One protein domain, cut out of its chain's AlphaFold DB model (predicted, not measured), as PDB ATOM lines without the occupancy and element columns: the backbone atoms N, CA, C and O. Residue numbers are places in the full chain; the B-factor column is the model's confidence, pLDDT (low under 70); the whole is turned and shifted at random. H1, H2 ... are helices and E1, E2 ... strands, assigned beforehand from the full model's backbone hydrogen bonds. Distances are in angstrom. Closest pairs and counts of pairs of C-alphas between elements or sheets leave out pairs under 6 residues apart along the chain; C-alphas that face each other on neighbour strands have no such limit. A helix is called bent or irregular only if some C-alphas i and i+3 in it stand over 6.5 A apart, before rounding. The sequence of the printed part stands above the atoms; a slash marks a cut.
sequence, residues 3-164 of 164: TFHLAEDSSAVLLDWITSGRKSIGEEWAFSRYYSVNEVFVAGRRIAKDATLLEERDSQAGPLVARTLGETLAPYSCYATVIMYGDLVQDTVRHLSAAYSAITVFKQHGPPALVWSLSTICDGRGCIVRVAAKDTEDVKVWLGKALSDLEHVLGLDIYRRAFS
ATOM      1  N   THR A   3       2.987 -32.667 -15.812       97.81
ATOM      2  CA  THR A   3       2.657 -31.636 -14.831       97.81
ATOM      3  C   THR A   3       1.357 -32.014 -14.142       97.81
ATOM      4  O   THR A   3       0.338 -32.216 -14.798       97.81
ATOM      5  N   PHE A   4       1.403 -32.104 -12.818       98.06
ATOM      6  CA  PHE A   4       0.285 -32.501 -11.974       98.06
ATOM      7  C   PHE A   4      -0.152 -31.310 -11.127       98.06
ATOM      8  O   PHE A   4       0.662 -30.709 -10.424       98.06
ATOM      9  N   HIS A   5      -1.439 -30.978 -11.185       98.25
ATOM     10  CA  HIS A   5      -2.047 -29.926 -10.379       98.25
ATOM     11  C   HIS A   5      -3.026 -30.556  -9.395       98.25
ATOM     12  O   HIS A   5      -4.001 -31.186  -9.801       98.25
ATOM     13  N   LEU A   6      -2.747 -30.385  -8.111       97.81
ATOM     14  CA  LEU A   6      -3.524 -30.915  -7.002       97.81
ATOM     15  C   LEU A   6      -4.237 -29.766  -6.277       97.81
ATOM     16  O   LEU A   6      -3.682 -28.667  -6.135       97.81
ATOM     17  N   ALA A   7      -5.455 -30.028  -5.803       97.38
ATOM     18  CA  ALA A   7      -6.101 -29.154  -4.829       97.38
ATOM     19  C   ALA A   7      -5.400 -29.284  -3.462       97.38
ATOM     20  O   ALA A   7      -4.604 -30.199  -3.246       97.38
ATOM     21  N   GLU A   8      -5.651 -28.342  -2.553       92.38
ATOM     22  CA  GLU A   8      -4.960 -28.270  -1.256       92.38
ATOM     23  C   GLU A   8      -5.167 -29.522  -0.386       92.38
ATOM     24  O   GLU A   8      -4.233 -29.972   0.277       92.38
ATOM     25  N   ASP A   9      -6.364 -30.096  -0.453       94.38
ATOM     26  CA  ASP A   9      -6.851 -31.268   0.280       94.38
ATOM     27  C   ASP A   9      -6.667 -32.593  -0.482       94.38
ATOM     28  O   ASP A   9      -7.046 -33.665  -0.009       94.38
ATOM     29  N   SER A  10      -6.074 -32.548  -1.677       96.31
ATOM     30  CA  SER A  10      -5.835 -33.745  -2.478       96.31
ATOM     31  C   SER A  10      -4.674 -34.569  -1.927       96.31
ATOM     32  O   SER A  10      -3.664 -34.038  -1.465       96.31
ATOM     33  N   SER A  11      -4.784 -35.890  -2.067       97.25
ATOM     34  CA  SER A  11      -3.670 -36.818  -1.860       97.25
ATOM     35  C   SER A  11      -3.279 -37.488  -3.173       97.25
ATOM     36  O   SER A  11      -4.143 -37.812  -3.986       97.25
ATOM     37  N   ALA A  12      -1.982 -37.691  -3.392       97.00
ATOM     38  CA  ALA A  12      -1.450 -38.284  -4.611       97.00
ATOM     39  C   ALA A  12      -0.211 -39.140  -4.336       97.00
ATOM     40  O   ALA A  12       0.627 -38.798  -3.498       97.00
ATOM     41  N   VAL A  13      -0.084 -40.218  -5.110       97.25
ATOM     42  CA  VAL A  13       1.112 -41.059  -5.228       97.25
ATOM     43  C   VAL A  13       1.420 -41.171  -6.716       97.25
ATOM     44  O   VAL A  13       0.613 -41.695  -7.481       97.25
ATOM     45  N   LEU A  14       2.560 -40.635  -7.138       97.25
ATOM     46  CA  LEU A  14       2.985 -40.583  -8.535       97.25
ATOM     47  C   LEU A  14       4.255 -41.415  -8.688       97.25
ATOM     48  O   LEU A  14       5.252 -41.100  -8.046       97.25
ATOM     49  N   LEU A  15       4.220 -42.446  -9.529       96.50
ATOM     50  CA  LEU A  15       5.380 -43.269  -9.874       96.50
ATOM     51  C   LEU A  15       5.816 -42.951 -11.307       96.50
ATOM     52  O   LEU A  15       5.026 -43.092 -12.238       96.50
ATOM     53  N   ASP A  16       7.080 -42.576 -11.472       95.69
ATOM     54  CA  ASP A  16       7.779 -42.582 -12.757       95.69
ATOM     55  C   ASP A  16       8.977 -43.527 -12.645       95.69
ATOM     56  O   ASP A  16       9.705 -43.488 -11.653       95.69
ATOM     57  N   TRP A  17       9.180 -44.396 -13.630       94.94
ATOM     58  CA  TRP A  17      10.320 -45.307 -13.645       94.94
ATOM     59  C   TRP A  17      10.891 -45.477 -15.048       94.94
ATOM     60  O   TRP A  17      10.186 -45.426 -16.056       94.94
ATOM     61  N   ILE A  18      12.197 -45.693 -15.105       95.56
ATOM     62  CA  ILE A  18      12.934 -45.951 -16.331       95.56
ATOM     63  C   ILE A  18      13.723 -47.242 -16.187       95.56
ATOM     64  O   ILE A  18      14.381 -47.478 -15.174       95.56
ATOM     65  N   THR A  19      13.667 -48.065 -17.229       95.88
ATOM     66  CA  THR A  19      14.439 -49.299 -17.338       95.88
ATOM     67  C   THR A  19      15.571 -49.138 -18.350       95.88
ATOM     68  O   THR A  19      15.525 -48.268 -19.220       95.88
ATOM     69  N   SER A  20      16.579 -50.007 -18.269       95.06
ATOM     70  CA  SER A  20      17.724 -50.016 -19.183       95.06
ATOM     71  C   SER A  20      17.344 -50.365 -20.625       95.06
ATOM     72  O   SER A  20      18.166 -50.216 -21.521       95.06
ATOM     73  N   GLY A  21      16.106 -50.786 -20.886       93.31
ATOM     74  CA  GLY A  21      15.637 -51.182 -22.207       93.31
ATOM     75  C   GLY A  21      15.353 -52.677 -22.285       93.31
ATOM     76  O   GLY A  21      14.836 -53.283 -21.344       93.31
ATOM     77  N   ARG A  22      15.640 -53.281 -23.441       90.81
ATOM     78  CA  ARG A  22      15.339 -54.690 -23.724       90.81
ATOM     79  C   ARG A  22      16.529 -55.574 -23.350       90.81
ATOM     80  O   ARG A  22      17.199 -56.142 -24.212       90.81
ATOM     81  N   LYS A  23      16.733 -55.745 -22.041       85.38
ATOM     82  CA  LYS A  23      17.802 -56.581 -21.461       85.38
ATOM     83  C   LYS A  23      17.850 -57.999 -22.055       85.38
ATOM     84  O   LYS A  23      18.928 -58.539 -22.267       85.38
ATOM     85  N   SER A  24      16.697 -58.579 -22.410       87.31
ATOM     86  CA  SER A  24      16.600 -59.921 -23.011       87.31
ATOM     87  C   SER A  24      17.274 -60.069 -24.381       87.31
ATOM     88  O   SER A  24      17.554 -61.195 -24.785       87.31
ATOM     89  N   ILE A  25      17.540 -58.968 -25.089       87.81
ATOM     90  CA  ILE A  25      18.238 -58.962 -26.385       87.81
ATOM     91  C   ILE A  25      19.543 -58.153 -26.344       87.81
ATOM     92  O   ILE A  25      20.082 -57.807 -27.392       87.81
ATOM     93  N   GLY A  26      20.058 -57.858 -25.144       85.44
ATOM     94  CA  GLY A  26      21.331 -57.156 -24.948       85.44
ATOM     95  C   GLY A  26      21.265 -55.632 -25.081       85.44
ATOM     96  O   GLY A  26      22.305 -54.981 -25.106       85.44
ATOM     97  N   GLU A  27      20.069 -55.045 -25.156       88.56
ATOM     98  CA  GLU A  27      19.909 -53.589 -25.156       88.56
ATOM     99  C   GLU A  27      19.802 -53.070 -23.721       88.56
ATOM    100  O   GLU A  27      18.720 -53.064 -23.130       88.56
ATOM    101  N   GLU A  28      20.935 -52.629 -23.174       92.88
ATOM    102  CA  GLU A  28      21.031 -52.018 -21.848       92.88
ATOM    103  C   GLU A  28      21.622 -50.611 -21.955       92.88
ATOM    104  O   GLU A  28      22.775 -50.433 -22.339       92.88
ATOM    105  N   TRP A  29      20.808 -49.607 -21.638       95.00
ATOM    106  CA  TRP A  29      21.111 -48.182 -21.761       95.00
ATOM    107  C   TRP A  29      21.557 -47.772 -23.178       95.00
ATOM    108  O   TRP A  29      22.223 -46.760 -23.356       95.00
ATOM    109  N   ALA A  30      21.150 -48.537 -24.198       92.56
ATOM    110  CA  ALA A  30      21.572 -48.401 -25.594       92.56
ATOM    111  C   ALA A  30      20.761 -47.351 -26.386       92.56
ATOM    112  O   ALA A  30      20.403 -47.564 -27.545       92.56
ATOM    113  N   PHE A  31      20.423 -46.226 -25.757       92.69
ATOM    114  CA  PHE A  31      19.740 -45.101 -26.396       92.69
ATOM    115  C   PHE A  31      20.620 -43.853 -26.350       92.69
ATOM    116  O   PHE A  31      21.403 -43.666 -25.427       92.69
ATOM    117  N   SER A  32      20.469 -42.960 -27.330       91.81
ATOM    118  CA  SER A  32      21.277 -41.737 -27.394       91.81
ATOM    119  C   SER A  32      20.870 -40.708 -26.344       91.81
ATOM    120  O   SER A  32      21.721 -40.036 -25.766       91.81
ATOM    121  N   ARG A  33      19.563 -40.559 -26.096       94.50
ATOM    122  CA  ARG A  33      19.036 -39.538 -25.193       94.50
ATOM    123  C   ARG A  33      17.665 -39.903 -24.636       94.50
ATOM    124  O   ARG A  33      16.766 -40.285 -25.379       94.50
ATOM    125  N   TYR A  34      17.486 -39.674 -23.344       95.31
ATOM    126  CA  TYR A  34      16.219 -39.716 -22.632       95.31
ATOM    127  C   TYR A  34      16.099 -38.481 -21.738       95.31
ATOM    128  O   TYR A  34      17.009 -38.159 -20.975       95.31
ATOM    129  N   TYR A  35      14.968 -37.783 -21.831       96.44
ATOM    130  CA  TYR A  35      14.682 -36.602 -21.022       96.44
ATOM    131  C   TYR A  35      13.251 -36.658 -20.484       96.44
ATOM    132  O   TYR A  35      12.290 -36.563 -21.252       96.44
ATOM    133  N   SER A  36      13.113 -36.788 -19.165       95.62
ATOM    134  CA  SER A  36      11.833 -36.761 -18.451       95.62
ATOM    135  C   SER A  36      11.832 -35.655 -17.404       95.62
ATOM    136  O   SER A  36      12.850 -35.357 -16.786       95.62
ATOM    137  N   VAL A  37      10.674 -35.024 -17.227       97.75
ATOM    138  CA  VAL A  37      10.452 -34.003 -16.202       97.75
ATOM    139  C   VAL A  37       9.073 -34.219 -15.607       97.75
ATOM    140  O   VAL A  37       8.102 -34.235 -16.369       97.75
ATOM    141  N   ASN A  38       9.002 -34.315 -14.282       96.88
ATOM    142  CA  ASN A  38       7.775 -34.370 -13.496       96.88
ATOM    143  C   ASN A  38       7.685 -33.124 -12.612       96.88
ATOM    144  O   ASN A  38       8.583 -32.858 -11.814       96.88
ATOM    145  N   GLU A  39       6.599 -32.363 -12.729       97.88
ATOM    146  CA  GLU A  39       6.306 -31.229 -11.850       97.88
ATOM    147  C   GLU A  39       4.991 -31.448 -11.112       97.88
ATOM    148  O   GLU A  39       3.987 -31.820 -11.714       97.88
ATOM    149  N   VAL A  40       4.990 -31.178  -9.809       98.25
ATOM    150  CA  VAL A  40       3.798 -31.305  -8.967       98.25
ATOM    151  C   VAL A  40       3.511 -29.971  -8.302       98.25
ATOM    152  O   VAL A  40       4.388 -29.371  -7.672       98.25
ATOM    153  N   PHE A  41       2.272 -29.519  -8.440       98.50
ATOM    154  CA  PHE A  41       1.750 -28.287  -7.871       98.50
ATOM    155  C   PHE A  41       0.604 -28.603  -6.916       98.50
ATOM    156  O   PHE A  41      -0.251 -29.422  -7.233       98.50
ATOM    157  N   VAL A  42       0.554 -27.902  -5.786       97.94
ATOM    158  CA  VAL A  42      -0.567 -27.937  -4.839       97.94
ATOM    159  C   VAL A  42      -1.057 -26.515  -4.642       97.94
ATOM    160  O   VAL A  42      -0.254 -25.639  -4.314       97.94
ATOM    161  N   ALA A  43      -2.349 -26.275  -4.880       96.50
ATOM    162  CA  ALA A  43      -2.961 -24.943  -4.773       96.50
ATOM    163  C   ALA A  43      -2.149 -23.848  -5.510       96.50
ATOM    164  O   ALA A  43      -1.916 -22.754  -5.004       96.50
ATOM    165  N   GLY A  44      -1.637 -24.177  -6.702       96.75
ATOM    166  CA  GLY A  44      -0.828 -23.272  -7.531       96.75
ATOM    167  C   GLY A  44       0.651 -23.137  -7.134       96.75
ATOM    168  O   GLY A  44       1.425 -22.557  -7.893       96.75
ATOM    169  N   ARG A  45       1.095 -23.707  -6.005       96.94
ATOM    170  CA  ARG A  45       2.504 -23.701  -5.576       96.94
ATOM    171  C   ARG A  45       3.217 -24.976  -6.018       96.94
ATOM    172  O   ARG A  45       2.760 -26.073  -5.711       96.94
ATOM    173  N   ARG A  46       4.371 -24.858  -6.686       97.81
ATOM    174  CA  ARG A  46       5.197 -26.025  -7.046       97.81
ATOM    175  C   ARG A  46       5.810 -26.644  -5.791       97.81
ATOM    176  O   ARG A  46       6.562 -25.971  -5.086       97.81
ATOM    177  N   ILE A  47       5.510 -27.913  -5.542       97.44
ATOM    178  CA  ILE A  47       6.008 -28.665  -4.383       97.44
ATOM    179  C   ILE A  47       7.153 -29.615  -4.736       97.44
ATOM    180  O   ILE A  47       7.984 -29.908  -3.882       97.44
ATOM    181  N   ALA A  48       7.220 -30.070  -5.989       97.19
ATOM    182  CA  ALA A  48       8.269 -30.952  -6.479       97.19
ATOM    183  C   ALA A  48       8.552 -30.690  -7.963       97.19
ATOM    184  O   ALA A  48       7.645 -30.387  -8.743       97.19
ATOM    185  N   LYS A  49       9.827 -30.819  -8.334       96.75
ATOM    186  CA  LYS A  49      10.303 -30.895  -9.715       96.75
ATOM    187  C   LYS A  49      11.389 -31.960  -9.782       96.75
ATOM    188  O   LYS A  49      12.436 -31.794  -9.164       96.75
ATOM    189  N   ASP A  50      11.132 -33.020 -10.528       95.50
ATOM    190  CA  ASP A  50      12.107 -34.057 -10.847       95.50
ATOM    191  C   ASP A  50      12.452 -33.951 -12.333       95.50
ATOM    192  O   ASP A  50      11.555 -33.834 -13.165       95.50
ATOM    193  N   ALA A  51      13.740 -33.911 -12.664       96.25
ATOM    194  CA  ALA A  51      14.216 -33.809 -14.036       96.25
ATOM    195  C   ALA A  51      15.335 -34.827 -14.247       96.25
ATOM    196  O   ALA A  51      16.395 -34.724 -13.632       96.25
ATOM    197  N   THR A  52      15.089 -35.785 -15.133       95.50
ATOM    198  CA  THR A  52      16.023 -36.851 -15.484       95.50
ATOM    199  C   THR A  52      16.494 -36.642 -16.914       95.50
ATOM    200  O   THR A  52      15.690 -36.652 -17.845       95.50
ATOM    201  N   LEU A  53      17.803 -36.459 -17.085       95.62
ATOM    202  CA  LEU A  53      18.480 -36.443 -18.378       95.62
ATOM    203  C   LEU A  53      19.504 -37.576 -18.394       95.62
ATOM    204  O   LEU A  53      20.462 -37.554 -17.624       95.62
ATOM    205  N   LEU A  54      19.293 -38.539 -19.281       95.44
ATOM    206  CA  LEU A  54      20.247 -39.593 -19.591       95.44
ATOM    207  C   LEU A  54      20.671 -39.391 -21.039       95.44
ATOM    208  O   LEU A  54      19.832 -39.389 -21.934       95.44
ATOM    209  N   GLU A  55      21.953 -39.164 -21.267       93.56
ATOM    210  CA  GLU A  55      22.477 -38.835 -22.587       93.56
ATOM    211  C   GLU A  55      23.798 -39.570 -22.766       93.56
ATOM    212  O   GLU A  55      24.687 -39.475 -21.910       93.56
ATOM    213  N   GLU A  56      23.887 -40.348 -23.843       89.12
ATOM    214  CA  GLU A  56      25.131 -40.992 -24.233       89.12
ATOM    215  C   GLU A  56      26.118 -39.890 -24.603       89.12
ATOM    216  O   GLU A  56      25.820 -39.011 -25.417       89.12
ATOM    217  N   ARG A  57      27.276 -39.888 -23.946       79.50
ATOM    218  CA  ARG A  57      28.265 -38.842 -24.189       79.50
ATOM    219  C   ARG A  57      29.121 -39.277 -25.356       79.50
ATOM    220  O   ARG A  57      29.771 -40.319 -25.289       79.50
ATOM    221  N   ASP A  58      29.208 -38.428 -26.372       69.12
ATOM    222  CA  ASP A  58      30.271 -38.559 -27.355       69.12
ATOM    223  C   ASP A  58      31.616 -38.549 -26.624       69.12
ATOM    224  O   ASP A  58      31.814 -37.800 -25.659       69.12
ATOM    225  N   SER A  59      32.531 -39.409 -27.064       62.62
ATOM    226  CA  SER A  59      33.871 -39.561 -26.503       62.62
ATOM    227  C   SER A  59      34.656 -38.259 -26.682       62.62
ATOM    228  O   SER A  59      35.397 -38.063 -27.641       62.62
ATOM    229  N   GLN A  60      34.463 -37.320 -25.757       58.12
ATOM    230  CA  GLN A  60      35.218 -36.077 -25.716       58.12
ATOM    231  C   GLN A  60      36.694 -36.409 -25.491       58.12
ATOM    232  O   GLN A  60      37.029 -37.256 -24.659       58.12
ATOM    233  N   ALA A  61      37.570 -35.722 -26.223       54.59
ATOM    234  CA  ALA A  61      39.019 -35.842 -26.116       54.59
ATOM    235  C   ALA A  61      39.511 -35.273 -24.769       54.59
ATOM    236  O   ALA A  61      40.016 -34.156 -24.684       54.59
ATOM    237  N   GLY A  62      39.310 -36.033 -23.696       65.94
ATOM    238  CA  GLY A  62      39.899 -35.811 -22.382       65.94
ATOM    239  C   GLY A  62      40.914 -36.910 -22.044       65.94
ATOM    240  O   GLY A  62      40.926 -37.959 -22.683       65.94
ATOM    241  N   PRO A  63      41.761 -36.716 -21.018       59.34
ATOM    242  CA  PRO A  63      42.765 -37.708 -20.615       59.34
ATOM    243  C   PRO A  63      42.169 -38.977 -19.976       59.34
ATOM    244  O   PRO A  63      42.904 -39.908 -19.662       59.34
ATOM    245  N   LEU A  64      40.852 -39.014 -19.750       65.19
ATOM    246  CA  LEU A  64      40.132 -40.130 -19.142       65.19
ATOM    247  C   LEU A  64      39.260 -40.820 -20.192       65.19
ATOM    248  O   LEU A  64      38.588 -40.149 -20.971       65.19
ATOM    249  N   VAL A  65      39.230 -42.155 -20.165       68.38
ATOM    250  CA  VAL A  65      38.306 -42.954 -20.982       68.38
ATOM    251  C   VAL A  65      36.873 -42.542 -20.638       68.38
ATOM    252  O   VAL A  65      36.459 -42.627 -19.478       68.38
ATOM    253  N   ALA A  66      36.134 -42.050 -21.635       74.81
ATOM    254  CA  ALA A  66      34.724 -41.725 -21.479       74.81
ATOM    255  C   ALA A  66      33.952 -43.018 -21.197       74.81
ATOM    256  O   ALA A  66      34.035 -43.967 -21.975       74.81
ATOM    257  N   ARG A  67      33.238 -43.050 -20.070       84.06
ATOM    258  CA  ARG A  67      32.335 -44.156 -19.752       84.06
ATOM    259  C   ARG A  67      31.062 -44.028 -20.570       84.06
ATOM    260  O   ARG A  67      30.535 -42.920 -20.678       84.06
ATOM    261  N   THR A  68      30.565 -45.150 -21.073       88.88
ATOM    262  CA  THR A  68      29.246 -45.203 -21.713       88.88
ATOM    263  C   THR A  68      28.146 -44.898 -20.695       88.88
ATOM    264  O   THR A  68      28.357 -44.950 -19.469       88.88
ATOM    265  N   LEU A  69      26.939 -44.600 -21.175       91.75
ATOM    266  CA  LEU A  69      25.780 -44.444 -20.301       91.75
ATOM    267  C   LEU A  69      25.544 -45.710 -19.461       91.75
ATOM    268  O   LEU A  69      25.342 -45.619 -18.246       91.75
ATOM    269  N   GLY A  70      25.666 -46.885 -20.083       92.38
ATOM    270  CA  GLY A  70      25.535 -48.173 -19.404       92.38
ATOM    271  C   GLY A  70      26.567 -48.381 -18.296       92.38
ATOM    272  O   GLY A  70      26.208 -48.778 -17.190       92.38
ATOM    273  N   GLU A  71      27.833 -48.036 -18.533       91.75
ATOM    274  CA  GLU A  71      28.891 -48.114 -17.515       91.75
ATOM    275  C   GLU A  71      28.686 -47.122 -16.362       91.75
ATOM    276  O   GLU A  71      29.110 -47.376 -15.234       91.75
ATOM    277  N   THR A  72      28.045 -45.983 -16.633       91.00
ATOM    278  CA  THR A  72      27.752 -44.959 -15.622       91.00
ATOM    279  C   THR A  72      26.596 -45.371 -14.713       91.00
ATOM    280  O   THR A  72      26.629 -45.086 -13.517       91.00
ATOM    281  N   LEU A  73      25.583 -46.035 -15.273       94.25
ATOM    282  CA  LEU A  73      24.386 -46.474 -14.553       94.25
ATOM    283  C   LEU A  73      24.517 -47.886 -13.969       94.25
ATOM    284  O   LEU A  73      23.666 -48.302 -13.178       94.25
ATOM    285  N   ALA A  74      25.582 -48.609 -14.320       93.00
ATOM    286  CA  ALA A  74      25.884 -49.913 -13.763       93.00
ATOM    287  C   ALA A  74      26.013 -49.852 -12.223       93.00
ATOM    288  O   ALA A  74      26.594 -48.915 -11.672       93.00
ATOM    289  N   PRO A  75      25.519 -50.873 -11.502       95.12
ATOM    290  CA  PRO A  75      24.945 -52.120 -12.014       95.12
ATOM    291  C   PRO A  75      23.412 -52.092 -12.140       95.12
ATOM    292  O   PRO A  75      22.797 -53.153 -12.225       95.12
ATOM    293  N   TYR A  76      22.777 -50.921 -12.066       97.19
ATOM    294  CA  TYR A  76      21.325 -50.821 -11.976       97.19
ATOM    295  C   TYR A  76      20.672 -50.733 -13.354       97.19
ATOM    296  O   TYR A  76      21.130 -50.019 -14.246       97.19
ATOM    297  N   SER A  77      19.576 -51.473 -13.512       96.19
ATOM    298  CA  SER A  77      18.796 -51.544 -14.751       96.19
ATOM    299  C   SER A  77      17.423 -50.892 -14.626       96.19
ATOM    300  O   SER A  77      16.739 -50.741 -15.629       96.19
ATOM    301  N   CYS A  78      17.013 -50.490 -13.423       97.38
ATOM    302  CA  CYS A  78      15.756 -49.791 -13.196       97.38
ATOM    303  C   CYS A  78      15.951 -48.676 -12.171       97.38
ATOM    304  O   CYS A  78      16.564 -48.902 -11.126       97.38
ATOM    305  N   TYR A  79      15.421 -47.494 -12.479       97.81
ATOM    306  CA  TYR A  79      15.388 -46.327 -11.605       97.81
ATOM    307  C   TYR A  79      13.944 -45.852 -11.489       97.81
ATOM    308  O   TYR A  79      13.301 -45.597 -12.503       97.81
ATOM    309  N   ALA A  80      13.439 -45.718 -10.267       97.94
ATOM    310  CA  ALA A  80      12.086 -45.258  -9.989       97.94
ATOM    311  C   ALA A  80      12.099 -44.033  -9.074       97.94
ATOM    312  O   ALA A  80      12.851 -43.977  -8.100       97.94
ATOM    313  N   THR A  81      11.216 -43.087  -9.365       98.06
ATOM    314  CA  THR A  81      10.909 -41.920  -8.545       98.06
ATOM    315  C   THR A  81       9.442 -41.997  -8.142       98.06
ATOM    316  O   THR A  81       8.557 -42.014  -8.996       98.06
ATOM    317  N   VAL A  82       9.181 -42.015  -6.836       98.25
ATOM    318  CA  VAL A  82       7.835 -41.909  -6.269       98.25
ATOM    319  C   VAL A  82       7.690 -40.550  -5.602       98.25
ATOM    320  O   VAL A  82       8.466 -40.215  -4.710       98.25
ATOM    321  N   ILE A  83       6.694 -39.769  -6.012       98.38
ATOM    322  CA  ILE A  83       6.332 -38.498  -5.379       98.38
ATOM    323  C   ILE A  83       5.000 -38.693  -4.662       98.38
ATOM    324  O   ILE A  83       4.003 -39.045  -5.290       98.38
ATOM    325  N   MET A  84       4.983 -38.455  -3.352       98.12
ATOM    326  CA  MET A  84       3.797 -38.586  -2.509       98.12
ATOM    327  C   MET A  84       3.469 -37.264  -1.829       98.12
ATOM    328  O   MET A  84       4.368 -36.567  -1.356       98.12
ATOM    329  N   TYR A  85       2.184 -36.932  -1.760       98.38
ATOM    330  CA  TYR A  85       1.683 -35.747  -1.071       98.38
ATOM    331  C   TYR A  85       0.267 -35.981  -0.541       98.38
ATOM    332  O   TYR A  85      -0.525 -36.643  -1.209       98.38
ATOM    333  N   GLY A  86      -0.053 -35.388   0.610       97.69
ATOM    334  CA  GLY A  86      -1.413 -35.287   1.146       97.69
ATOM    335  C   GLY A  86      -1.649 -36.113   2.408       97.69
ATOM    336  O   GLY A  86      -0.762 -36.818   2.896       97.69
ATOM    337  N   ASP A  87      -2.857 -36.005   2.951       97.00
ATOM    338  CA  ASP A  87      -3.209 -36.590   4.248       97.00
ATOM    339  C   ASP A  87      -3.337 -38.119   4.195       97.00
ATOM    340  O   ASP A  87      -2.921 -38.807   5.126       97.00
ATOM    341  N   LEU A  88      -3.819 -38.676   3.076       97.50
ATOM    342  CA  LEU A  88      -4.006 -40.127   2.937       97.50
ATOM    343  C   LEU A  88      -2.686 -40.909   2.859       97.50
ATOM    344  O   LEU A  88      -2.690 -42.122   3.027       97.50
ATOM    345  N   VAL A  89      -1.555 -40.243   2.604       97.25
ATOM    346  CA  VAL A  89      -0.236 -40.894   2.488       97.25
ATOM    347  C   VAL A  89       0.630 -40.713   3.737       97.25
ATOM    348  O   VAL A  89       1.773 -41.167   3.757       97.25
ATOM    349  N   GLN A  90       0.131 -40.042   4.781       97.50
ATOM    350  CA  GLN A  90       0.939 -39.679   5.953       97.50
ATOM    351  C   GLN A  90       1.489 -40.887   6.708       97.50
ATOM    352  O   GLN A  90       2.615 -40.843   7.204       97.50
ATOM    353  N   ASP A  91       0.729 -41.975   6.779       97.44
ATOM    354  CA  ASP A  91       1.169 -43.210   7.429       97.44
ATOM    355  C   ASP A  91       2.370 -43.801   6.684       97.44
ATOM    356  O   ASP A  91       3.420 -44.030   7.288       97.44
ATOM    357  N   THR A  92       2.268 -43.885   5.355       97.69
ATOM    358  CA  THR A  92       3.356 -44.313   4.469       97.69
ATOM    359  C   THR A  92       4.578 -43.400   4.585       97.69
ATOM    360  O   THR A  92       5.704 -43.877   4.714       97.69
ATOM    361  N   VAL A  93       4.390 -42.073   4.591       98.12
ATOM    362  CA  VAL A  93       5.491 -41.102   4.729       98.12
ATOM    363  C   VAL A  93       6.224 -41.286   6.059       98.12
ATOM    364  O   VAL A  93       7.459 -41.289   6.083       98.12
ATOM    365  N   ARG A  94       5.494 -41.470   7.168       97.81
ATOM    366  CA  ARG A  94       6.083 -41.696   8.497       97.81
ATOM    367  C   ARG A  94       6.842 -43.017   8.560       97.81
ATOM    368  O   ARG A  94       7.979 -43.029   9.031       97.81
ATOM    369  N   HIS A  95       6.248 -44.094   8.056       97.62
ATOM    370  CA  HIS A  95       6.876 -45.411   8.002       97.62
ATOM    371  C   HIS A  95       8.180 -45.373   7.194       97.62
ATOM    372  O   HIS A  95       9.234 -45.756   7.705       97.62
ATOM    373  N   LEU A  96       8.154 -44.818   5.980       98.12
ATOM    374  CA  LEU A  96       9.349 -44.701   5.146       98.12
ATOM    375  C   LEU A  96      10.417 -43.801   5.770       98.12
ATOM    376  O   LEU A  96      11.601 -44.120   5.701       98.12
ATOM    377  N   SER A  97      10.020 -42.699   6.409       97.69
ATOM    378  CA  SER A  97      10.960 -41.800   7.090       97.69
ATOM    379  C   SER A  97      11.657 -42.497   8.262       97.69
ATOM    380  O   SER A  97      12.868 -42.343   8.437       97.69
ATOM    381  N   ALA A  98      10.923 -43.301   9.037       97.38
ATOM    382  CA  ALA A  98      11.489 -44.113  10.111       97.38
ATOM    383  C   ALA A  98      12.437 -45.190   9.559       97.38
ATOM    384  O   ALA A  98      13.565 -45.314  10.037       97.38
ATOM    385  N   ALA A  99      12.020 -45.909   8.510       96.94
ATOM    386  CA  ALA A  99      12.845 -46.917   7.849       96.94
ATOM    387  C   ALA A  99      14.141 -46.317   7.279       96.94
ATOM    388  O   ALA A  99      15.209 -46.895   7.459       96.94
ATOM    389  N   TYR A 100      14.062 -45.140   6.651       96.69
ATOM    390  CA  TYR A 100      15.222 -44.434   6.104       96.69
ATOM    391  C   TYR A 100      16.177 -43.965   7.208       96.69
ATOM    392  O   TYR A 100      17.388 -44.128   7.092       96.69
ATOM    393  N   SER A 101      15.638 -43.441   8.312       95.56
ATOM    394  CA  SER A 101      16.436 -42.963   9.452       95.56
ATOM    395  C   SER A 101      17.160 -44.093  10.191       95.56
ATOM    396  O   SER A 101      18.182 -43.857  10.830       95.56
ATOM    397  N   ALA A 102      16.649 -45.323  10.101       95.19
ATOM    398  CA  ALA A 102      17.280 -46.509  10.670       95.19
ATOM    399  C   ALA A 102      18.421 -47.075   9.802       95.19
ATOM    400  O   ALA A 102      19.138 -47.979  10.245       95.19
ATOM    401  N   ILE A 103      18.610 -46.575   8.573       92.44
ATOM    402  CA  ILE A 103      19.672 -47.051   7.685       92.44
ATOM    403  C   ILE A 103      21.031 -46.676   8.270       92.44
ATOM    404  O   ILE A 103      21.355 -45.512   8.494       92.44
ATOM    405  N   THR A 104      21.867 -47.692   8.445       86.56
ATOM    406  CA  THR A 104      23.267 -47.546   8.831       86.56
ATOM    407  C   THR A 104      24.156 -47.932   7.654       86.56
ATOM    408  O   THR A 104      24.010 -48.997   7.053       86.56
ATOM    409  N   VAL A 105      25.069 -47.033   7.279       83.06
ATOM    410  CA  VAL A 105      25.965 -47.240   6.135       83.06
ATOM    411  C   VAL A 105      27.208 -47.990   6.601       83.06
ATOM    412  O   VAL A 105      28.087 -47.423   7.247       83.06
ATOM    413  N   PHE A 106      27.287 -49.271   6.251       81.12
ATOM    414  CA  PHE A 106      28.468 -50.104   6.475       81.12
ATOM    415  C   PHE A 106      29.267 -50.301   5.186       81.12
ATOM    416  O   PHE A 106      28.747 -50.161   4.079       81.12
ATOM    417  N   LYS A 107      30.544 -50.671   5.328       82.62
ATOM    418  CA  LYS A 107      31.388 -51.048   4.191       82.62
ATOM    419  C   LYS A 107      30.797 -52.280   3.505       82.62
ATOM    420  O   LYS A 107      30.641 -53.322   4.136       82.62
ATOM    421  N   GLN A 108      30.504 -52.166   2.214       81.62
ATOM    422  CA  GLN A 108      29.974 -53.267   1.413       81.62
ATOM    423  C   GLN A 108      31.058 -53.861   0.505       81.62
ATOM    424  O   GLN A 108      31.954 -53.153   0.046       81.62
ATOM    425  N   HIS A 109      30.972 -55.168   0.248       83.19
ATOM    426  CA  HIS A 109      31.886 -55.895  -0.647       83.19
ATOM    427  C   HIS A 109      31.583 -55.675  -2.140       83.19
ATOM    428  O   HIS A 109      32.357 -56.092  -2.996       83.19
ATOM    429  N   GLY A 110      30.471 -55.012  -2.452       88.25
ATOM    430  CA  GLY A 110      30.047 -54.645  -3.797       88.25
ATOM    431  C   GLY A 110      28.719 -53.887  -3.748       88.25
ATOM    432  O   GLY A 110      28.149 -53.746  -2.663       88.25
ATOM    433  N   PRO A 111      28.214 -53.399  -4.892       89.62
ATOM    434  CA  PRO A 111      26.952 -52.674  -4.925       89.62
ATOM    435  C   PRO A 111      25.778 -53.595  -4.549       89.62
ATOM    436  O   PRO A 111      25.685 -54.718  -5.081       89.62
ATOM    437  N   PRO A 112      24.860 -53.136  -3.682       93.31
ATOM    438  CA  PRO A 112      23.719 -53.932  -3.250       93.31
ATOM    439  C   PRO A 112      22.751 -54.152  -4.419       93.31
ATOM    440  O   PRO A 112      22.824 -53.464  -5.440       93.31
ATOM    441  N   ALA A 113      21.849 -55.127  -4.286       94.56
ATOM    442  CA  ALA A 113      20.842 -55.422  -5.311       94.56
ATOM    443  C   ALA A 113      19.911 -54.228  -5.580       94.56
ATOM    444  O   ALA A 113      19.552 -53.974  -6.726       94.56
ATOM    445  N   LEU A 114      19.605 -53.467  -4.528       96.62
ATOM    446  CA  LEU A 114      18.750 -52.292  -4.561       96.62
ATOM    447  C   LEU A 114      19.308 -51.222  -3.618       96.62
ATOM    448  O   LEU A 114      19.756 -51.531  -2.511       96.62
ATOM    449  N   VAL A 115      19.254 -49.967  -4.053       96.31
ATOM    450  CA  VAL A 115      19.443 -48.779  -3.214       96.31
ATOM    451  C   VAL A 115      18.205 -47.914  -3.287       96.31
ATOM    452  O   VAL A 115      17.502 -47.887  -4.296       96.31
ATOM    453  N   TRP A 116      17.951 -47.173  -2.219       98.00
ATOM    454  CA  TRP A 116      16.877 -46.202  -2.202       98.00
ATOM    455  C   TRP A 116      17.239 -45.003  -1.331       98.00
ATOM    456  O   TRP A 116      18.154 -45.057  -0.509       98.00
ATOM    457  N   SER A 117      16.524 -43.908  -1.545       97.62
ATOM    458  CA  SER A 117      16.646 -42.676  -0.777       97.62
ATOM    459  C   SER A 117      15.281 -42.042  -0.571       97.62
ATOM    460  O   SER A 117      14.349 -42.301  -1.336       97.62
ATOM    461  N   LEU A 118      15.183 -41.197   0.452       98.31
ATOM    462  CA  LEU A 118      13.979 -40.449   0.777       98.31
ATOM    463  C   LEU A 118      14.317 -38.979   1.024       98.31
ATOM    464  O   LEU A 118      15.338 -38.641   1.621       98.31
ATOM    465  N   SER A 119      13.441 -38.092   0.570       97.31
ATOM    466  CA  SER A 119      13.477 -36.665   0.888       97.31
ATOM    467  C   SER A 119      12.075 -36.193   1.237       97.31
ATOM    468  O   SER A 119      11.156 -36.352   0.437       97.31
ATOM    469  N   THR A 120      11.888 -35.619   2.422       97.69
ATOM    470  CA  THR A 120      10.606 -35.019   2.805       97.69
ATOM    471  C   THR A 120      10.402 -33.689   2.081       97.69
ATOM    472  O   THR A 120      11.354 -32.977   1.762       97.69
ATOM    473  N   ILE A 121       9.145 -33.357   1.791       96.81
ATOM    474  CA  ILE A 121       8.746 -32.093   1.165       96.81
ATOM    475  C   ILE A 121       7.562 -31.495   1.923       96.81
ATOM    476  O   ILE A 121       6.836 -32.210   2.614       96.81
ATOM    477  N   CYS A 122       7.354 -30.184   1.770       95.31
ATOM    478  CA  CYS A 122       6.228 -29.462   2.379       95.31
ATOM    479  C   CYS A 122       6.073 -29.751   3.881       95.31
ATOM    480  O   CYS A 122       4.997 -30.145   4.322       95.31
ATOM    481  N   ASP A 123       7.170 -29.619   4.632       93.38
ATOM    482  CA  ASP A 123       7.208 -29.815   6.088       93.38
ATOM    483  C   ASP A 123       6.680 -31.188   6.541       93.38
ATOM    484  O   ASP A 123       6.042 -31.321   7.580       93.38
ATOM    485  N   GLY A 124       6.933 -32.224   5.733       93.88
ATOM    486  CA  GLY A 124       6.530 -33.601   6.024       93.88
ATOM    487  C   GLY A 124       5.166 -34.002   5.460       93.88
ATOM    488  O   GLY A 124       4.840 -35.183   5.492       93.88
ATOM    489  N   ARG A 125       4.402 -33.081   4.849       95.69
ATOM    490  CA  ARG A 125       3.132 -33.425   4.172       95.69
ATOM    491  C   ARG A 125       3.307 -34.295   2.925       95.69
ATOM    492  O   ARG A 125       2.332 -34.799   2.372       95.69
ATOM    493  N   GLY A 126       4.535 -34.462   2.452       97.25
ATOM    494  CA  GLY A 126       4.857 -35.363   1.361       97.25
ATOM    495  C   GLY A 126       6.301 -35.834   1.418       97.25
ATOM    496  O   GLY A 126       7.104 -35.370   2.234       97.25
ATOM    497  N   CYS A 127       6.654 -36.728   0.503       98.31
ATOM    498  CA  CYS A 127       8.039 -37.125   0.295       98.31
ATOM    499  C   CYS A 127       8.307 -37.526  -1.158       98.31
ATOM    500  O   CYS A 127       7.391 -37.781  -1.940       98.31
ATOM    501  N   ILE A 128       9.589 -37.567  -1.503       98.50
ATOM    502  CA  ILE A 128      10.109 -38.119  -2.746       98.50
ATOM    503  C   ILE A 128      10.972 -39.319  -2.374       98.50
ATOM    504  O   ILE A 128      11.943 -39.175  -1.630       98.50
ATOM    505  N   VAL A 129      10.626 -40.485  -2.906       98.44
ATOM    506  CA  VAL A 129      11.407 -41.717  -2.790       98.44
ATOM    507  C   VAL A 129      12.082 -41.968  -4.127       98.44
ATOM    508  O   VAL A 129      11.426 -41.921  -5.165       98.44
ATOM    509  N   ARG A 130      13.386 -42.242  -4.123       98.31
ATOM    510  CA  ARG A 130      14.100 -42.704  -5.321       98.31
ATOM    511  C   ARG A 130      14.672 -44.079  -5.074       98.31
ATOM    512  O   ARG A 130      15.274 -44.290  -4.027       98.31
ATOM    513  N   VAL A 131      14.510 -44.979  -6.033       98.31
ATOM    514  CA  VAL A 131      14.926 -46.382  -5.950       98.31
ATOM    515  C   VAL A 131      15.735 -46.724  -7.192       98.31
ATOM    516  O   VAL A 131      15.353 -46.330  -8.290       98.31
ATOM    517  N   ALA A 132      16.826 -47.465  -7.034       98.12
ATOM    518  CA  ALA A 132      17.558 -48.068  -8.142       98.12
ATOM    519  C   ALA A 132      17.841 -49.538  -7.834       98.12
ATOM    520  O   ALA A 132      18.260 -49.856  -6.720       98.12
ATOM    521  N   ALA A 133      17.618 -50.435  -8.795       97.88
ATOM    522  CA  ALA A 133      17.859 -51.865  -8.608       97.88
ATOM    523  C   ALA A 133      18.421 -52.553  -9.855       97.88
ATOM    524  O   ALA A 133      18.359 -52.027 -10.970       97.88
ATOM    525  N   LYS A 134      19.043 -53.719  -9.640       96.19
ATOM    526  CA  LYS A 134      19.684 -54.518 -10.699       96.19
ATOM    527  C   LYS A 134      18.667 -55.120 -11.661       96.19
ATOM    528  O   LYS A 134      19.011 -55.326 -12.826       96.19
ATOM    529  N   ASP A 135      17.430 -55.308 -11.206       93.69
ATOM    530  CA  ASP A 135      16.298 -55.777 -11.998       93.69
ATOM    531  C   ASP A 135      15.023 -54.978 -11.676       93.69
ATOM    532  O   ASP A 135      14.803 -54.533 -10.550       93.69
ATOM    533  N   THR A 136      14.154 -54.799 -12.674       93.62
ATOM    534  CA  THR A 136      12.873 -54.080 -12.517       93.62
ATOM    535  C   THR A 136      11.954 -54.742 -11.491       93.62
ATOM    536  O   THR A 136      11.239 -54.050 -10.767       93.62
ATOM    537  N   GLU A 137      11.993 -56.071 -11.399       94.25
ATOM    538  CA  GLU A 137      11.173 -56.827 -10.451       94.25
ATOM    539  C   GLU A 137      11.548 -56.514  -8.996       94.25
ATOM    540  O   GLU A 137      10.662 -56.352  -8.159       94.25
ATOM    541  N   ASP A 138      12.838 -56.313  -8.701       96.00
ATOM    542  CA  ASP A 138      13.284 -55.917  -7.361       96.00
ATOM    543  C   ASP A 138      12.672 -54.573  -6.947       96.00
ATOM    544  O   ASP A 138      12.252 -54.411  -5.800       96.00
ATOM    545  N   VAL A 139      12.568 -53.618  -7.883       96.81
ATOM    546  CA  VAL A 139      11.907 -52.326  -7.634       96.81
ATOM    547  C   VAL A 139      10.421 -52.527  -7.357       96.81
ATOM    548  O   VAL A 139       9.910 -51.966  -6.391       96.81
ATOM    549  N   LYS A 140       9.726 -53.339  -8.162       95.75
ATOM    550  CA  LYS A 140       8.290 -53.611  -7.993       95.75
ATOM    551  C   LYS A 140       7.994 -54.264  -6.640       95.75
ATOM    552  O   LYS A 140       7.142 -53.779  -5.896       95.75
ATOM    553  N   VAL A 141       8.732 -55.319  -6.294       96.44
ATOM    554  CA  VAL A 141       8.597 -56.036  -5.017       96.44
ATOM    555  C   VAL A 141       8.918 -55.120  -3.838       96.44
ATOM    556  O   VAL A 141       8.219 -55.151  -2.821       96.44
ATOM    557  N   TRP A 142       9.969 -54.304  -3.957       97.44
ATOM    558  CA  TRP A 142      10.333 -53.354  -2.915       97.44
ATOM    559  C   TRP A 142       9.260 -52.283  -2.733       97.44
ATOM    560  O   TRP A 142       8.846 -52.060  -1.601       97.44
ATOM    561  N   LEU A 143       8.759 -51.685  -3.819       97.31
ATOM    562  CA  LEU A 143       7.693 -50.683  -3.768       97.31
ATOM    563  C   LEU A 143       6.409 -51.243  -3.170       97.31
ATOM    564  O   LEU A 143       5.805 -50.567  -2.346       97.31
ATOM    565  N   GLY A 144       6.033 -52.481  -3.503       96.25
ATOM    566  CA  GLY A 144       4.919 -53.153  -2.841       96.25
ATOM    567  C   GLY A 144       5.137 -53.186  -1.327       96.25
ATOM    568  O   GLY A 144       4.354 -52.651  -0.564       96.25
ATOM    569  N   LYS A 145       6.264 -53.707  -0.843       96.19
ATOM    570  CA  LYS A 145       6.512 -53.740   0.614       96.19
ATOM    571  C   LYS A 145       6.581 -52.344   1.247       96.19
ATOM    572  O   LYS A 145       6.080 -52.154   2.347       96.19
ATOM    573  N   ALA A 146       7.213 -51.394   0.568       96.75
ATOM    574  CA  ALA A 146       7.454 -50.039   1.051       96.75
ATOM    575  C   ALA A 146       6.176 -49.185   1.111       96.75
ATOM    576  O   ALA A 146       6.100 -48.250   1.904       96.75
ATOM    577  N   LEU A 147       5.181 -49.496   0.277       96.50
ATOM    578  CA  LEU A 147       3.926 -48.756   0.159       96.50
ATOM    579  C   LEU A 147       2.730 -49.530   0.734       96.50
ATOM    580  O   LEU A 147       1.588 -49.211   0.410       96.50
ATOM    581  N   SER A 148       2.971 -50.518   1.602       95.62
ATOM    582  CA  SER A 148       1.926 -51.393   2.156       95.62
ATOM    583  C   SER A 148       0.816 -50.648   2.887       95.62
ATOM    584  O   SER A 148      -0.334 -51.070   2.843       95.62
ATOM    585  N   ASP A 149       1.133 -49.511   3.509       95.81
ATOM    586  CA  ASP A 149       0.144 -48.696   4.222       95.81
ATOM    587  C   ASP A 149      -0.950 -48.149   3.279       95.81
ATOM    588  O   ASP A 149      -2.071 -47.883   3.713       95.81
ATOM    589  N   LEU A 150      -0.674 -48.049   1.968       95.25
ATOM    590  CA  LEU A 150      -1.664 -47.640   0.965       95.25
ATOM    591  C   LEU A 150      -2.757 -48.690   0.738       95.25
ATOM    592  O   LEU A 150      -3.803 -48.350   0.187       95.25
ATOM    593  N   GLU A 151      -2.562 -49.943   1.159       95.06
ATOM    594  CA  GLU A 151      -3.600 -50.976   1.078       95.06
ATOM    595  C   GLU A 151      -4.863 -50.546   1.838       95.06
ATOM    596  O   GLU A 151      -5.977 -50.733   1.346       95.06
ATOM    597  N   HIS A 152      -4.702 -49.886   2.989       92.88
ATOM    598  CA  HIS A 152      -5.816 -49.371   3.789       92.88
ATOM    599  C   HIS A 152      -6.576 -48.225   3.107       92.88
ATOM    600  O   HIS A 152      -7.748 -48.007   3.405       92.88
ATOM    601  N   VAL A 153      -5.925 -47.513   2.184       93.94
ATOM    602  CA  VAL A 153      -6.499 -46.376   1.450       93.94
ATOM    603  C   VAL A 153      -7.154 -46.828   0.144       93.94
ATOM    604  O   VAL A 153      -8.256 -46.398  -0.181       93.94
ATOM    605  N   LEU A 154      -6.472 -47.686  -0.619       92.81
ATOM    606  CA  LEU A 154      -6.892 -48.126  -1.953       92.81
ATOM    607  C   LEU A 154      -7.819 -49.349  -1.920       92.81
ATOM    608  O   LEU A 154      -8.537 -49.607  -2.887       92.81
ATOM    609  N   GLY A 155      -7.781 -50.116  -0.829       93.69
ATOM    610  CA  GLY A 155      -8.374 -51.444  -0.738       93.69
ATOM    611  C   GLY A 155      -7.482 -52.536  -1.340       93.69
ATOM    612  O   GLY A 155      -6.675 -52.302  -2.247       93.69
ATOM    613  N   LEU A 156      -7.667 -53.763  -0.843       91.19
ATOM    614  CA  LEU A 156      -6.831 -54.929  -1.151       91.19
ATOM    615  C   LEU A 156      -6.727 -55.233  -2.651       91.19
ATOM    616  O   LEU A 156      -5.643 -55.534  -3.147       91.19
ATOM    617  N   ASP A 157      -7.839 -55.158  -3.382       92.44
ATOM    618  CA  ASP A 157      -7.881 -55.561  -4.791       92.44
ATOM    619  C   ASP A 157      -7.108 -54.592  -5.692       92.44
ATOM    620  O   ASP A 157      -6.342 -55.020  -6.559       92.44
ATOM    621  N   ILE A 158      -7.268 -53.282  -5.469       91.38
ATOM    622  CA  ILE A 158      -6.559 -52.244  -6.231       91.38
ATOM    623  C   ILE A 158      -5.072 -52.286  -5.908       91.38
ATOM    624  O   ILE A 158      -4.242 -52.258  -6.817       91.38
ATOM    625  N   TYR A 159      -4.746 -52.411  -4.624       92.25
ATOM    626  CA  TYR A 159      -3.374 -52.523  -4.168       92.25
ATOM    627  C   TYR A 159      -2.675 -53.745  -4.778       92.25
ATOM    628  O   TYR A 159      -1.620 -53.617  -5.398       92.25
ATOM    629  N   ARG A 160      -3.298 -54.930  -4.707       91.00
ATOM    630  CA  ARG A 160      -2.754 -56.137  -5.337       91.00
ATOM    631  C   ARG A 160      -2.606 -55.961  -6.832       91.00
ATOM    632  O   ARG A 160      -1.548 -56.278  -7.336       91.00
ATOM    633  N   ARG A 161      -3.591 -55.406  -7.537       90.56
ATOM    634  CA  ARG A 161      -3.480 -55.180  -8.985       90.56
ATOM    635  C   ARG A 161      -2.310 -54.262  -9.360       90.56
ATOM    636  O   ARG A 161      -1.747 -54.426 -10.438       90.56
ATOM    637  N   ALA A 162      -1.960 -53.301  -8.507       86.88
ATOM    638  CA  ALA A 162      -0.831 -52.404  -8.742       86.88
ATOM    639  C   ALA A 162       0.534 -53.101  -8.577       86.88
ATOM    640  O   ALA A 162       1.491 -52.728  -9.254       86.88
ATOM    641  N   PHE A 163       0.625 -54.118  -7.711       86.50
ATOM    642  CA  PHE A 163       1.889 -54.771  -7.342       86.50
ATOM    643  C   PHE A 163       1.971 -56.274  -7.674       86.50
ATOM    644  O   PHE A 163       3.024 -56.872  -7.461       86.50
ATOM    645  N   SER A 164       0.909 -56.886  -8.210       74.06
ATOM    646  CA  SER A 164       0.850 -58.278  -8.695       74.06
ATOM    647  C   SER A 164       1.559 -58.439 -10.020       74.06
ATOM    648  O   SER A 164       1.356 -57.570 -10.898       74.06
TER     649      SER A 164
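What this domain is: This is residues 3 to 164 of the 164 residues of a protein of Trametes pubescens (UniProt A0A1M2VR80). A four-stranded sheet, E2 E5 E7 E6, is the middle layer of this domain: helices H2 and H3 cover one of its faces, and a smaller sheet, E1 E3 E4, covers the other, making a sandwich. H4 and H5 extend the helical side past the sheet, while the loops of residues 60 to 65 and 104 to 109 stick out. The printed part has 162 residues, in the order E1 E2 E3 E4 H1 E5 H2 E6 E7 H3 H4 H5. The larger sheet is antiparallel, the smaller mixed, and the class is mixed, helices and strands. It is compact, with a radius of gyration of the C-alphas of 17.7 A and spans of 53 by 36 by 32 A.

Where its parts are: E1, residues 3 to 6, begins at C-alpha 3 (2.657, -31.636, -14.831). E2 is residues 12 to 19, 23.1 A; E3, 33 to 42, 30.5 A; E4, 45 to 55, 30.3 A. H1 is residues 69 to 73; E5, 78 to 85, 23.3 A; H2, 87 to 101, 21.3 A. H2 is irregular: C-alphas 88 and 91 are 7.5 A apart. E6, residues 114 to 121, and E7, residues 126 to 133, each measure 23.3 A. H3 is residues 136 to 146, H4 148 to 154, and H5 156 to 163, ending at C-alpha 163 (1.889, -54.771, -7.342).

How they stand to each other: In the larger sheet, E2 and E5 have N 14 and O 83 at 2.8 A, E5 and E7 have N 80 and O 131 at 2.8 A, and the hairpin E6 and E7 has N 117 and O 130 at 2.8 A, within hydrogen-bond range. In the smaller sheet, E1 and E3 are parallel, N 4 and O 39 at 2.8 A; E3 and E4 form a hairpin, N 38 and O 50 at 2.8 A. The sheets make a sandwich, two sheets face to face, with strands at 18 degrees. H2 and H3 are on the same face of the larger sheet, two layers, at heights of 8.5 A and 8.8 A. E5, H2, E6 form a split strand-helix-strand unit, E7 between its strands, with a right-handed crossover. H2 and H4 touch, C-alphas of Thr 92 and Asp 149 closest at 5.4 A, at a shallow tilt of 4 degrees, opposite ways. H3 and H5 touch, C-alphas of Gly 144 and Phe 163 closest at 5.7 A. H1 is on neither sheet. Every O i to N i+4 pair is within range in H1, H3 and H5; H2 has 9 of 11, and H4 1 of 3, beside 3 of 4 O i to N i+3 pairs.

The domain as a whole: The C-alphas farthest apart, of Pro 63 and Gly 155, are 56.6 A apart. The printed part has no cut. E2 to E3, E4 to H1 and H2 to E6 are long links. Residues 58 to 65 are under pLDDT 70.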